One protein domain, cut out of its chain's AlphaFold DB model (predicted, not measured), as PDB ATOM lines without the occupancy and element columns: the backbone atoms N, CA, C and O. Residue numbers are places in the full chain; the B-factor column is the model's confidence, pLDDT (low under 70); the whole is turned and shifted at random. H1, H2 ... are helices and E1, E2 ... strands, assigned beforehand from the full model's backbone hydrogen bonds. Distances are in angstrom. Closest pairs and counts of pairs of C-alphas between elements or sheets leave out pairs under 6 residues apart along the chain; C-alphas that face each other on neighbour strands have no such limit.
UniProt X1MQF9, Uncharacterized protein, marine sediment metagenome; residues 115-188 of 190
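Overview. This is residues 115 to 188 of the 190 residues of an uncharacterized protein of marine sediment metagenome (UniProt X1MQF9). Picture one long helix, H2, with a small, strongly twisted sheet of four strands set beside the stretch 165 to 177 by its edge strand E1, and a short helix, H1, folded back along the beginning of H2. Residues 181 to 188, of which 181 to 186 belong to H2, stick out from this body as a free arm. The printed part has 74 residues, with four strands followed by two helices along the chain: E1, E2, E3, E4, H1, H2. The sheet has the order E1, E2, E3, E4, wholly antiparallel, and the class is mixed, helices and strands. The whole is only just loose, close to compact, with a radius of gyration of the C-alphas of 13.8 A, and it is elongated, spanning 48 by 25 by 17 A.

Arrangement. Begin with the sheet, a meander, each strand the antiparallel neighbour of the one before: E1, residues 115 to 117, E2, residues 120 to 125, E3, residues 130 to 133, and E4, residues 140 to 142. In the hairpin of E1 and E2, look for N 115 and O 122, 2.9 A apart and within hydrogen-bond range. In the hairpin of E2 and E3, N 123 and O 132 are within that range at 2.8 A; in that of E3 and E4, N 131 and O 141 are at 2.8 A. The pairing is staggered: E2 pairs with E1 over residues 120 to 122 and with E3 over 122 to 125. From edge to edge the strands' lines turn by 88 degrees. H2, residues 159 to 186, is on the sheet, only just at the sheet's level with a height of 3.8 A; its closest C-alphas to E1 are those of Ile 169 and Val 115, 6.1 A apart. H1, residues 145 to 153, is not on the sheet; it touches H2 at residues 161 to 168 alone, the closest C-alphas being those of Leu 151 and Trp 161, 6.0 A apart. These two helices form a helical hairpin, at a shallow tilt of 17 degrees, opposite ways. In H1 and H2 every O i to N i+4 pair is within hydrogen-bond range.

Along the chain. Find C-alpha 115 at (89.894, -36.788, -6.681), where E1 begins; it is 6.5 A long, E2 15.5 A, E3 9.8 A and E4 6.6 A. H1 runs 12.4 A from C-alpha 145 at (87.281, -21.145, 0.127). From C-alpha 159, H2 runs 41.0 A to C-alpha 186 at (113.782, -35.792, -7.690).

Size, cuts and confidence. Look to Ser 155 and Leu 188 for the two C-alphas farthest apart, 47.7 A. The printed part has no cut and no long link. The mean pLDDT of the printed part is 86.7, and residues 186 to 188 are under 70.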
ATOM      1  N   VAL A 115      88.673 -37.562  -6.425       93.06
ATOM      2  CA  VAL A 115      89.894 -36.788  -6.681       93.06
ATOM      3  C   VAL A 115      91.071 -37.367  -5.901       93.06
ATOM      4  O   VAL A 115      90.890 -38.080  -4.914       93.06
ATOM      5  N   THR A 116      92.296 -37.069  -6.339       93.19
ATOM      6  CA  THR A 116      93.514 -37.491  -5.634       93.19
ATOM      7  C   THR A 116      94.178 -36.290  -4.978       93.19
ATOM      8  O   THR A 116      94.641 -35.383  -5.662       93.19
ATOM      9  N   ILE A 117      94.281 -36.302  -3.650       91.25
ATOM     10  CA  ILE A 117      94.940 -35.254  -2.864       91.25
ATOM     11  C   ILE A 117      96.035 -35.922  -2.040       91.25
ATOM     12  O   ILE A 117      95.789 -36.869  -1.299       91.25
ATOM     13  N   ARG A 118      97.283 -35.457  -2.183       88.31
ATOM     14  CA  ARG A 118      98.443 -35.995  -1.440       88.31
ATOM     15  C   ARG A 118      98.572 -37.533  -1.524       88.31
ATOM     16  O   ARG A 118      98.945 -38.170  -0.545       88.31
ATOM     17  N   LYS A 119      98.313 -38.116  -2.705       87.44
ATOM     18  CA  LYS A 119      98.348 -39.572  -3.001       87.44
ATOM     19  C   LYS A 119      97.232 -40.406  -2.359       87.44
ATOM     20  O   LYS A 119      97.232 -41.621  -2.524       87.44
ATOM     21  N   LYS A 120      96.289 -39.781  -1.661       92.69
ATOM     22  CA  LYS A 120      95.077 -40.433  -1.164       92.69
ATOM     23  C   LYS A 120      93.899 -40.085  -2.072       92.69
ATOM     24  O   LYS A 120      93.854 -38.988  -2.633       92.69
ATOM     25  N   LYS A 121      92.960 -41.019  -2.219       93.50
ATOM     26  CA  LYS A 121      91.708 -40.788  -2.946       93.50
ATOM     27  C   LYS A 121      90.654 -40.227  -2.002       93.50
ATOM     28  O   LYS A 121      90.489 -40.726  -0.890       93.50
ATOM     29  N   TYR A 122      89.927 -39.227  -2.476       94.56
ATOM     30  CA  TYR A 122      88.826 -38.603  -1.756       94.56
ATOM     31  C   TYR A 122      87.584 -38.520  -2.639       94.56
ATOM     32  O   TYR A 122      87.689 -38.204  -3.822       94.56
ATOM     33  N   TYR A 123      86.414 -38.736  -2.049       94.31
ATOM     34  CA  TYR A 123      85.131 -38.333  -2.607       94.31
ATOM     35  C   TYR A 123      84.956 -36.821  -2.466       94.31
ATOM     36  O   TYR A 123      85.144 -36.278  -1.378       94.31
ATOM     37  N   LEU A 124      84.568 -36.150  -3.546       93.50
ATOM     38  CA  LEU A 124      84.155 -34.753  -3.543       93.50
ATOM     39  C   LEU A 124      82.669 -34.669  -3.181       93.50
ATOM     40  O   LEU A 124      81.799 -34.931  -4.013       93.50
ATOM     41  N   ASP A 125      82.375 -34.267  -1.947       91.50
ATOM     42  CA  ASP A 125      81.020 -33.929  -1.525       91.50
ATOM     43  C   ASP A 125      80.812 -32.416  -1.646       91.50
ATOM     44  O   ASP A 125      80.972 -31.642  -0.701       91.50
ATOM     45  N   ALA A 126      80.453 -31.980  -2.853       87.94
ATOM     46  CA  ALA A 126      80.234 -30.569  -3.160       87.94
ATOM     47  C   ALA A 126      79.019 -29.957  -2.429       87.94
ATOM     48  O   ALA A 126      78.914 -28.735  -2.336       87.94
ATOM     49  N   ARG A 127      78.113 -30.778  -1.870       88.12
ATOM     50  CA  ARG A 127      77.002 -30.289  -1.033       88.12
ATOM     51  C   ARG A 127      77.500 -29.909   0.351       88.12
ATOM     52  O   ARG A 127      77.113 -28.869   0.876       88.12
ATOM     53  N   LEU A 128      78.351 -30.757   0.923       89.12
ATOM     54  CA  LEU A 128      78.966 -30.529   2.228       89.12
ATOM     55  C   LEU A 128      80.210 -29.641   2.146       89.12
ATOM     56  O   LEU A 128      80.673 -29.166   3.175       89.12
ATOM     57  N   ARG A 129      80.703 -29.365   0.931       92.44
ATOM     58  CA  ARG A 129      81.927 -28.594   0.666       92.44
ATOM     59  C   ARG A 129      83.129 -29.230   1.367       92.44
ATOM     60  O   ARG A 129      83.963 -28.548   1.957       92.44
ATOM     61  N   GLU A 130      83.207 -30.555   1.276       94.88
ATOM     62  CA  GLU A 130      84.265 -31.371   1.866       94.88
ATOM     63  C   GLU A 130      84.768 -32.428   0.873       94.88
ATOM     64  O   GLU A 130      84.007 -32.988   0.082       94.88
ATOM     65  N   TYR A 131      86.050 -32.762   0.978       94.50
ATOM     66  CA  TYR A 131      86.632 -33.992   0.462       94.50
ATOM     67  C   TYR A 131      86.625 -35.043   1.576       94.50
ATOM     68  O   TYR A 131      87.066 -34.762   2.692       94.50
ATOM     69  N   ARG A 132      86.166 -36.262   1.292       94.06
ATOM     70  CA  ARG A 132      86.090 -37.369   2.264       94.06
ATOM     71  C   ARG A 132      86.948 -38.527   1.806       94.06
ATOM     72  O   ARG A 132      86.778 -38.962   0.670       94.06
ATOM     73  N   ALA A 133      87.879 -39.002   2.629       92.38
ATOM     74  CA  ALA A 133      88.771 -40.062   2.180       92.38
ATOM     75  C   ALA A 133      87.960 -41.318   1.847       92.38
ATOM     76  O   ALA A 133      87.002 -41.664   2.538       92.38
ATOM     77  N   VAL A 134      88.338 -41.984   0.755       88.88
ATOM     78  CA  VAL A 134      87.649 -43.199   0.299       88.88
ATOM     79  C   VAL A 134      87.824 -44.328   1.314       88.88
ATOM     80  O   VAL A 134      86.869 -45.045   1.596       88.88
ATOM     81  N   ASP A 135      89.026 -44.443   1.883       88.12
ATOM     82  CA  ASP A 135      89.389 -45.514   2.815       88.12
ATOM     83  C   ASP A 135      89.025 -45.194   4.280       88.12
ATOM     84  O   ASP A 135      88.920 -46.106   5.097       88.12
ATOM     85  N   ASP A 136      88.819 -43.913   4.621       88.81
ATOM     86  CA  ASP A 136      88.436 -43.453   5.965       88.81
ATOM     87  C   ASP A 136      87.450 -42.266   5.887       88.81
ATOM     88  O   ASP A 136      87.865 -41.111   5.762       88.81
ATOM     89  N   PRO A 137      86.131 -42.503   6.004       82.56
ATOM     90  CA  PRO A 137      85.113 -41.449   5.935       82.56
ATOM     91  C   PRO A 137      85.202 -40.369   7.032       82.56
ATOM     92  O   PRO A 137      84.504 -39.343   6.957       82.56
ATOM     93  N   HIS A 138      86.005 -40.591   8.078       85.31
ATOM     94  CA  HIS A 138      86.273 -39.606   9.123       85.31
ATOM     95  C   HIS A 138      87.453 -38.683   8.778       85.31
ATOM     96  O   HIS A 138      87.512 -37.580   9.323       85.31
ATOM     97  N   ASP A 139      88.328 -39.066   7.840       90.44
ATOM     98  CA  ASP A 139      89.370 -38.201   7.275       90.44
ATOM     99  C   ASP A 139      88.729 -37.244   6.256       90.44
ATOM    100  O   ASP A 139      88.392 -37.610   5.123       90.44
ATOM    101  N   ARG A 140      88.493 -36.003   6.702       93.06
ATOM    102  CA  ARG A 140      87.794 -34.964   5.938       93.06
ATOM    103  C   ARG A 140      88.679 -33.748   5.740       93.06
ATOM    104  O   ARG A 140      89.314 -33.267   6.677       93.06
ATOM    105  N   ILE A 141      88.656 -33.208   4.529       94.00
ATOM    106  CA  ILE A 141      89.356 -31.978   4.169       94.00
ATOM    107  C   ILE A 141      88.306 -30.976   3.677       94.00
ATOM    108  O   ILE A 141      87.609 -31.279   2.710       94.00
ATOM    109  N   PRO A 142      88.160 -29.797   4.300       94.94
ATOM    110  CA  PRO A 142      87.288 -28.749   3.777       94.94
ATOM    111  C   PRO A 142      87.705 -28.333   2.362       94.94
ATOM    112  O   PRO A 142      88.897 -28.295   2.054       94.94
ATOM    113  N   LEU A 143      86.732 -27.997   1.513       93.31
ATOM    114  CA  LEU A 143      87.020 -27.407   0.208       93.31
ATOM    115  C   LEU A 143      87.734 -26.067   0.372       93.31
ATOM    116  O   LEU A 143      87.508 -25.323   1.331       93.31
ATOM    117  N   GLU A 144      88.563 -25.735  -0.610       92.00
ATOM    118  CA  GLU A 144      89.183 -24.426  -0.692       92.00
ATOM    119  C   GLU A 144      88.100 -23.322  -0.716       92.00
ATOM    120  O   GLU A 144      87.066 -23.490  -1.377       92.00
ATOM    121  N   PRO A 145      88.305 -22.183  -0.021       91.69
ATOM    122  CA  PRO A 145      87.281 -21.145   0.127       91.69
ATOM    123  C   PRO A 145      86.710 -20.629  -1.198       91.69
ATOM    124  O   PRO A 145      85.528 -20.299  -1.278       91.69
ATOM    125  N   GLU A 146      87.538 -20.585  -2.241       91.88
ATOM    126  CA  GLU A 146      87.158 -20.151  -3.588       91.88
ATOM    127  C   GLU A 146      86.106 -21.086  -4.198       91.88
ATOM    128  O   GLU A 146      85.043 -20.637  -4.627       91.88
ATOM    129  N   TYR A 147      86.339 -22.398  -4.139       90.81
ATOM    130  CA  TYR A 147      85.385 -23.401  -4.608       90.81
ATOM    131  C   TYR A 147      84.128 -23.447  -3.742       90.81
ATOM    132  O   TYR A 147      83.016 -23.536  -4.262       90.81
ATOM    133  N   ALA A 148      84.284 -23.339  -2.421       87.62
ATOM    134  CA  ALA A 148      83.163 -23.302  -1.488       87.62
ATOM    135  C   ALA A 148      82.225 -22.112  -1.758       87.62
ATOM    136  O   ALA A 148      81.003 -22.253  -1.642       87.62
ATOM    137  N   LYS A 149      82.788 -20.958  -2.137       90.31
ATOM    138  CA  LYS A 149      82.033 -19.770  -2.537       90.31
ATOM    139  C   LYS A 149      81.290 -20.001  -3.853       90.31
ATOM    140  O   LYS A 149      80.075 -19.834  -3.878       90.31
ATOM    141  N   LEU A 150      81.983 -20.471  -4.893       88.19
ATOM    142  CA  LEU A 150      81.384 -20.756  -6.206       88.19
ATOM    143  C   LEU A 150      80.228 -21.767  -6.114       88.19
ATOM    144  O   LEU A 150      79.164 -21.561  -6.691       88.19
ATOM    145  N   LEU A 151      80.396 -22.831  -5.323       88.06
ATOM    146  CA  LEU A 151      79.345 -23.825  -5.076       88.06
ATOM    147  C   LEU A 151      78.186 -23.284  -4.230       88.06
ATOM    148  O   LEU A 151      77.094 -23.842  -4.275       88.06
ATOM    149  N   GLY A 152      78.414 -22.246  -3.422       82.88
ATOM    150  CA  GLY A 152      77.374 -21.593  -2.629       82.88
ATOM    151  C   GLY A 152      76.529 -20.594  -3.409       82.88
ATOM    152  O   GLY A 152      75.382 -20.366  -3.041       82.88
ATOM    153  N   GLU A 153      77.085 -20.022  -4.474       86.88
ATOM    154  CA  GLU A 153      76.390 -19.100  -5.376       86.88
ATOM    155  C   GLU A 153      75.545 -19.843  -6.424       86.88
ATOM    156  O   GLU A 153      74.582 -19.287  -6.951       86.88
ATOM    157  N   ALA A 154      75.862 -21.112  -6.702       79.25
ATOM    158  CA  ALA A 154      75.130 -21.946  -7.647       79.25
ATOM    159  C   ALA A 154      74.100 -22.854  -6.956       79.25
ATOM    160  O   ALA A 154      74.395 -23.539  -5.976       79.25
ATOM    161  N   SER A 155      72.893 -22.945  -7.519       77.81
ATOM    162  CA  SER A 155      71.888 -23.912  -7.068       77.81
ATOM    163  C   SER A 155      72.390 -25.343  -7.268       77.81
ATOM    164  O   SER A 155      72.846 -25.692  -8.361       77.81
ATOM    165  N   VAL A 156      72.287 -26.183  -6.235       77.94
ATOM    166  CA  VAL A 156      72.742 -27.584  -6.272       77.94
ATOM    167  C   VAL A 156      72.123 -28.320  -7.463       77.94
ATOM    168  O   VAL A 156      70.907 -28.322  -7.632       77.94
ATOM    169  N   GLY A 157      72.966 -28.961  -8.278       72.56
ATOM    170  CA  GLY A 157      72.543 -29.707  -9.469       72.56
ATOM    171  C   GLY A 157      72.251 -28.853 -10.708       72.56
ATOM    172  O   GLY A 157      71.925 -29.411 -11.753       72.56
ATOM    173  N   SER A 158      72.388 -27.526 -10.628       73.94
ATOM    174  CA  SER A 158      72.336 -26.661 -11.812       73.94
ATOM    175  C   SER A 158      73.538 -26.883 -12.735       73.94
ATOM    176  O   SER A 158      74.580 -27.386 -12.318       73.94
ATOM    177  N   VAL A 159      73.420 -26.439 -13.990       79.44
ATOM    178  CA  VAL A 159      74.523 -26.478 -14.967       79.44
ATOM    179  C   VAL A 159      75.759 -25.744 -14.441       79.44
ATOM    180  O   VAL A 159      76.863 -26.270 -14.525       79.44
ATOM    181  N   ALA A 160      75.570 -24.568 -13.833       78.25
ATOM    182  CA  ALA A 160      76.660 -23.805 -13.228       78.25
ATOM    183  C   ALA A 160      77.319 -24.570 -12.069       78.25
ATOM    184  O   ALA A 160      78.541 -24.608 -11.970       78.25
ATOM    185  N   TRP A 161      76.520 -25.231 -11.228       87.00
ATOM    186  CA  TRP A 161      77.033 -26.045 -10.127       87.00
ATOM    187  C   TRP A 161      77.843 -27.245 -10.635       87.00
ATOM    188  O   TRP A 161      78.944 -27.486 -10.147       87.00
ATOM    189  N   ASN A 162      77.345 -27.956 -11.653       82.25
ATOM    190  CA  ASN A 162      78.058 -29.086 -12.258       82.25
ATOM    191  C   ASN A 162      79.374 -28.638 -12.911       82.25
ATOM    192  O   ASN A 162      80.392 -29.287 -12.698       82.25
ATOM    193  N   ALA A 163      79.384 -27.501 -13.614       87.75
ATOM    194  CA  ALA A 163      80.599 -26.953 -14.219       87.75
ATOM    195  C   ALA A 163      81.672 -26.612 -13.169       87.75
ATOM    196  O   ALA A 163      82.856 -26.884 -13.367       87.75
ATOM    197  N   VAL A 164      81.266 -26.059 -12.019       88.69
ATOM    198  CA  VAL A 164      82.185 -25.822 -10.897       88.69
ATOM    199  C   VAL A 164      82.740 -27.148 -10.374       88.69
ATOM    200  O   VAL A 164      83.953 -27.270 -10.216       88.69
ATOM    201  N   VAL A 165      81.894 -28.158 -10.155       89.06
ATOM    202  CA  VAL A 165      82.335 -29.494  -9.717       89.06
ATOM    203  C   VAL A 165      83.335 -30.113 -10.695       89.06
ATOM    204  O   VAL A 165      84.380 -30.593 -10.259       89.06
ATOM    205  N   GLU A 166      83.064 -30.062 -11.998       90.06
ATOM    206  CA  GLU A 166      83.970 -30.562 -13.038       90.06
ATOM    207  C   GLU A 166      85.315 -29.826 -13.016       90.06
ATOM    208  O   GLU A 166      86.361 -30.474 -12.976       90.06
ATOM    209  N   SER A 167      85.310 -28.493 -12.905       92.38
ATOM    210  CA  SER A 167      86.550 -27.707 -12.820       92.38
ATOM    211  C   SER A 167      87.419 -28.067 -11.607       92.38
ATOM    212  O   SER A 167      88.647 -28.113 -11.717       92.38
ATOM    213  N   ILE A 168      86.799 -28.372 -10.460       92.19
ATOM    214  CA  ILE A 168      87.510 -28.809  -9.250       92.19
ATOM    215  C   ILE A 168      88.186 -30.155  -9.511       92.19
ATOM    216  O   ILE A 168      89.353 -30.345  -9.168       92.19
ATOM    217  N   ILE A 169      87.458 -31.094 -10.121       91.81
ATOM    218  CA  ILE A 169      87.969 -32.433 -10.427       91.81
ATOM    219  C   ILE A 169      89.176 -32.336 -11.360       91.81
ATOM    220  O   ILE A 169      90.225 -32.906 -11.052       91.81
ATOM    221  N   GLU A 170      89.051 -31.589 -12.458       92.06
ATOM    222  CA  GLU A 170      90.126 -31.395 -13.433       92.06
ATOM    223  C   GLU A 170      91.362 -30.743 -12.801       92.06
ATOM    224  O   GLU A 170      92.483 -31.218 -12.995       92.06
ATOM    225  N   GLU A 171      91.187 -29.690 -11.996       93.12
ATOM    226  CA  GLU A 171      92.312 -29.018 -11.338       93.12
ATOM    227  C   GLU A 171      93.041 -29.956 -10.370       93.12
ATOM    228  O   GLU A 171      94.273 -30.034 -10.394       93.12
ATOM    229  N   LYS A 172      92.306 -30.737  -9.567       92.38
ATOM    230  CA  LYS A 172      92.914 -31.704  -8.638       92.38
ATOM    231  C   LYS A 172      93.612 -32.854  -9.350       92.38
ATOM    232  O   LYS A 172      94.656 -33.308  -8.878       92.38
ATOM    233  N   GLN A 173      93.099 -33.298 -10.493       90.06
ATOM    234  CA  GLN A 173      93.798 -34.271 -11.331       90.06
ATOM    235  C   GLN A 173      95.109 -33.686 -11.877       90.06
ATOM    236  O   GLN A 173      96.163 -34.299 -11.695       90.06
ATOM    237  N   ARG A 174      95.093 -32.454 -12.404       90.88
ATOM    238  CA  ARG A 174      96.310 -31.757 -12.862       90.88
ATOM    239  C   ARG A 174      97.331 -31.544 -11.744       90.88
ATOM    240  O   ARG A 174      98.531 -31.714 -11.951       90.88
ATOM    241  N   GLU A 175      96.899 -31.165 -10.541       89.44
ATOM    242  CA  GLU A 175      97.779 -31.057  -9.368       89.44
ATOM    243  C   GLU A 175      98.436 -32.393  -9.003       89.44
ATOM    244  O   GLU A 175      99.635 -32.432  -8.702       89.44
ATOM    245  N   ALA A 176      97.670 -33.486  -9.028       88.12
ATOM    246  CA  ALA A 176      98.182 -34.818  -8.734       88.12
ATOM    247  C   ALA A 176      99.232 -35.260  -9.764       88.12
ATOM    248  O   ALA A 176     100.296 -35.757  -9.383       88.12
ATOM    249  N   GLU A 177      98.974 -35.014 -11.049       88.19
ATOM    250  CA  GLU A 177      99.909 -35.292 -12.140       88.19
ATOM    251  C   GLU A 177     101.196 -34.473 -12.003       88.19
ATOM    252  O   GLU A 177     102.283 -35.056 -11.983       88.19
ATOM    253  N   ARG A 178     101.097 -33.150 -11.796       87.88
ATOM    254  CA  ARG A 178     102.261 -32.262 -11.589       87.88
ATOM    255  C   ARG A 178     103.172 -32.773 -10.470       87.88
ATOM    256  O   ARG A 178     104.379 -32.903 -10.668       87.88
ATOM    257  N   ARG A 179     102.591 -33.155  -9.328       82.19
ATOM    258  CA  ARG A 179     103.341 -33.712  -8.186       82.19
ATOM    259  C   ARG A 179     103.966 -35.073  -8.480       82.19
ATOM    260  O   ARG A 179     105.020 -35.391  -7.933       82.19
ATOM    261  N   SER A 180     103.322 -35.900  -9.302       77.94
ATOM    262  CA  SER A 180     103.880 -37.200  -9.690       77.94
ATOM    263  C   SER A 180     105.125 -37.042 -10.573       77.94
ATOM    264  O   SER A 180     106.120 -37.741 -10.364       77.94
ATOM    265  N   VAL A 181     105.112 -36.066 -11.488       78.75
ATOM    266  CA  VAL A 181     106.240 -35.742 -12.374       78.75
ATOM    267  C   VAL A 181     107.401 -35.144 -11.581       78.75
ATOM    268  O   VAL A 181     108.542 -35.567 -11.757       78.75
ATOM    269  N   GLU A 182     107.121 -34.209 -10.673       75.19
ATOM    270  CA  GLU A 182     108.132 -33.585  -9.809       75.19
ATOM    271  C   GLU A 182     108.851 -34.623  -8.938       75.19
ATOM    272  O   GLU A 182     110.077 -34.715  -8.970       75.19
ATOM    273  N   LYS A 183     108.092 -35.516  -8.287       75.25
ATOM    274  CA  LYS A 183     108.655 -36.630  -7.511       75.25
ATOM    275  C   LYS A 183     109.539 -37.554  -8.361       75.25
ATOM    276  O   LYS A 183     110.512 -38.109  -7.860       75.25
ATOM    277  N   THR A 184     109.193 -37.752  -9.633       73.00
ATOM    278  CA  THR A 184     109.979 -38.593 -10.550       73.00
ATOM    279  C   THR A 184     111.295 -37.917 -10.944       73.00
ATOM    280  O   THR A 184     112.309 -38.601 -11.056       73.00
ATOM    281  N   ARG A 185     111.318 -36.583 -11.088       70.75
ATOM    282  CA  ARG A 185     112.557 -35.822 -11.343       70.75
ATOM    283  C   ARG A 185     113.495 -35.816 -10.138       70.75
ATOM    284  O   ARG A 185     114.697 -35.924 -10.337       70.75
ATOM    285  N   GLU A 186     112.969 -35.730  -8.918       69.44
ATOM    286  CA  GLU A 186     113.782 -35.792  -7.690       69.44
ATOM    287  C   GLU A 186     114.387 -37.181  -7.424       69.44
ATOM    288  O   GLU A 186     115.396 -37.295  -6.735       69.44
ATOM    289  N   ALA A 187     113.779 -38.245  -7.957       67.12
ATOM    290  CA  ALA A 187     114.205 -39.626  -7.728       67.12
ATOM    291  C   ALA A 187     115.301 -40.124  -8.692       67.12
ATOM    292  O   ALA A 187     115.746 -41.264  -8.557       67.12
ATOM    293  N   LEU A 188     115.726 -39.311  -9.664       57.06
ATOM    294  CA  LEU A 188     116.825 -39.654 -10.565       57.06
ATOM    295  C   LEU A 188     118.162 -39.246  -9.920       57.06
ATOM    296  O   LEU A 188     118.347 -38.062  -9.632       57.06
TER     297      LEU A 188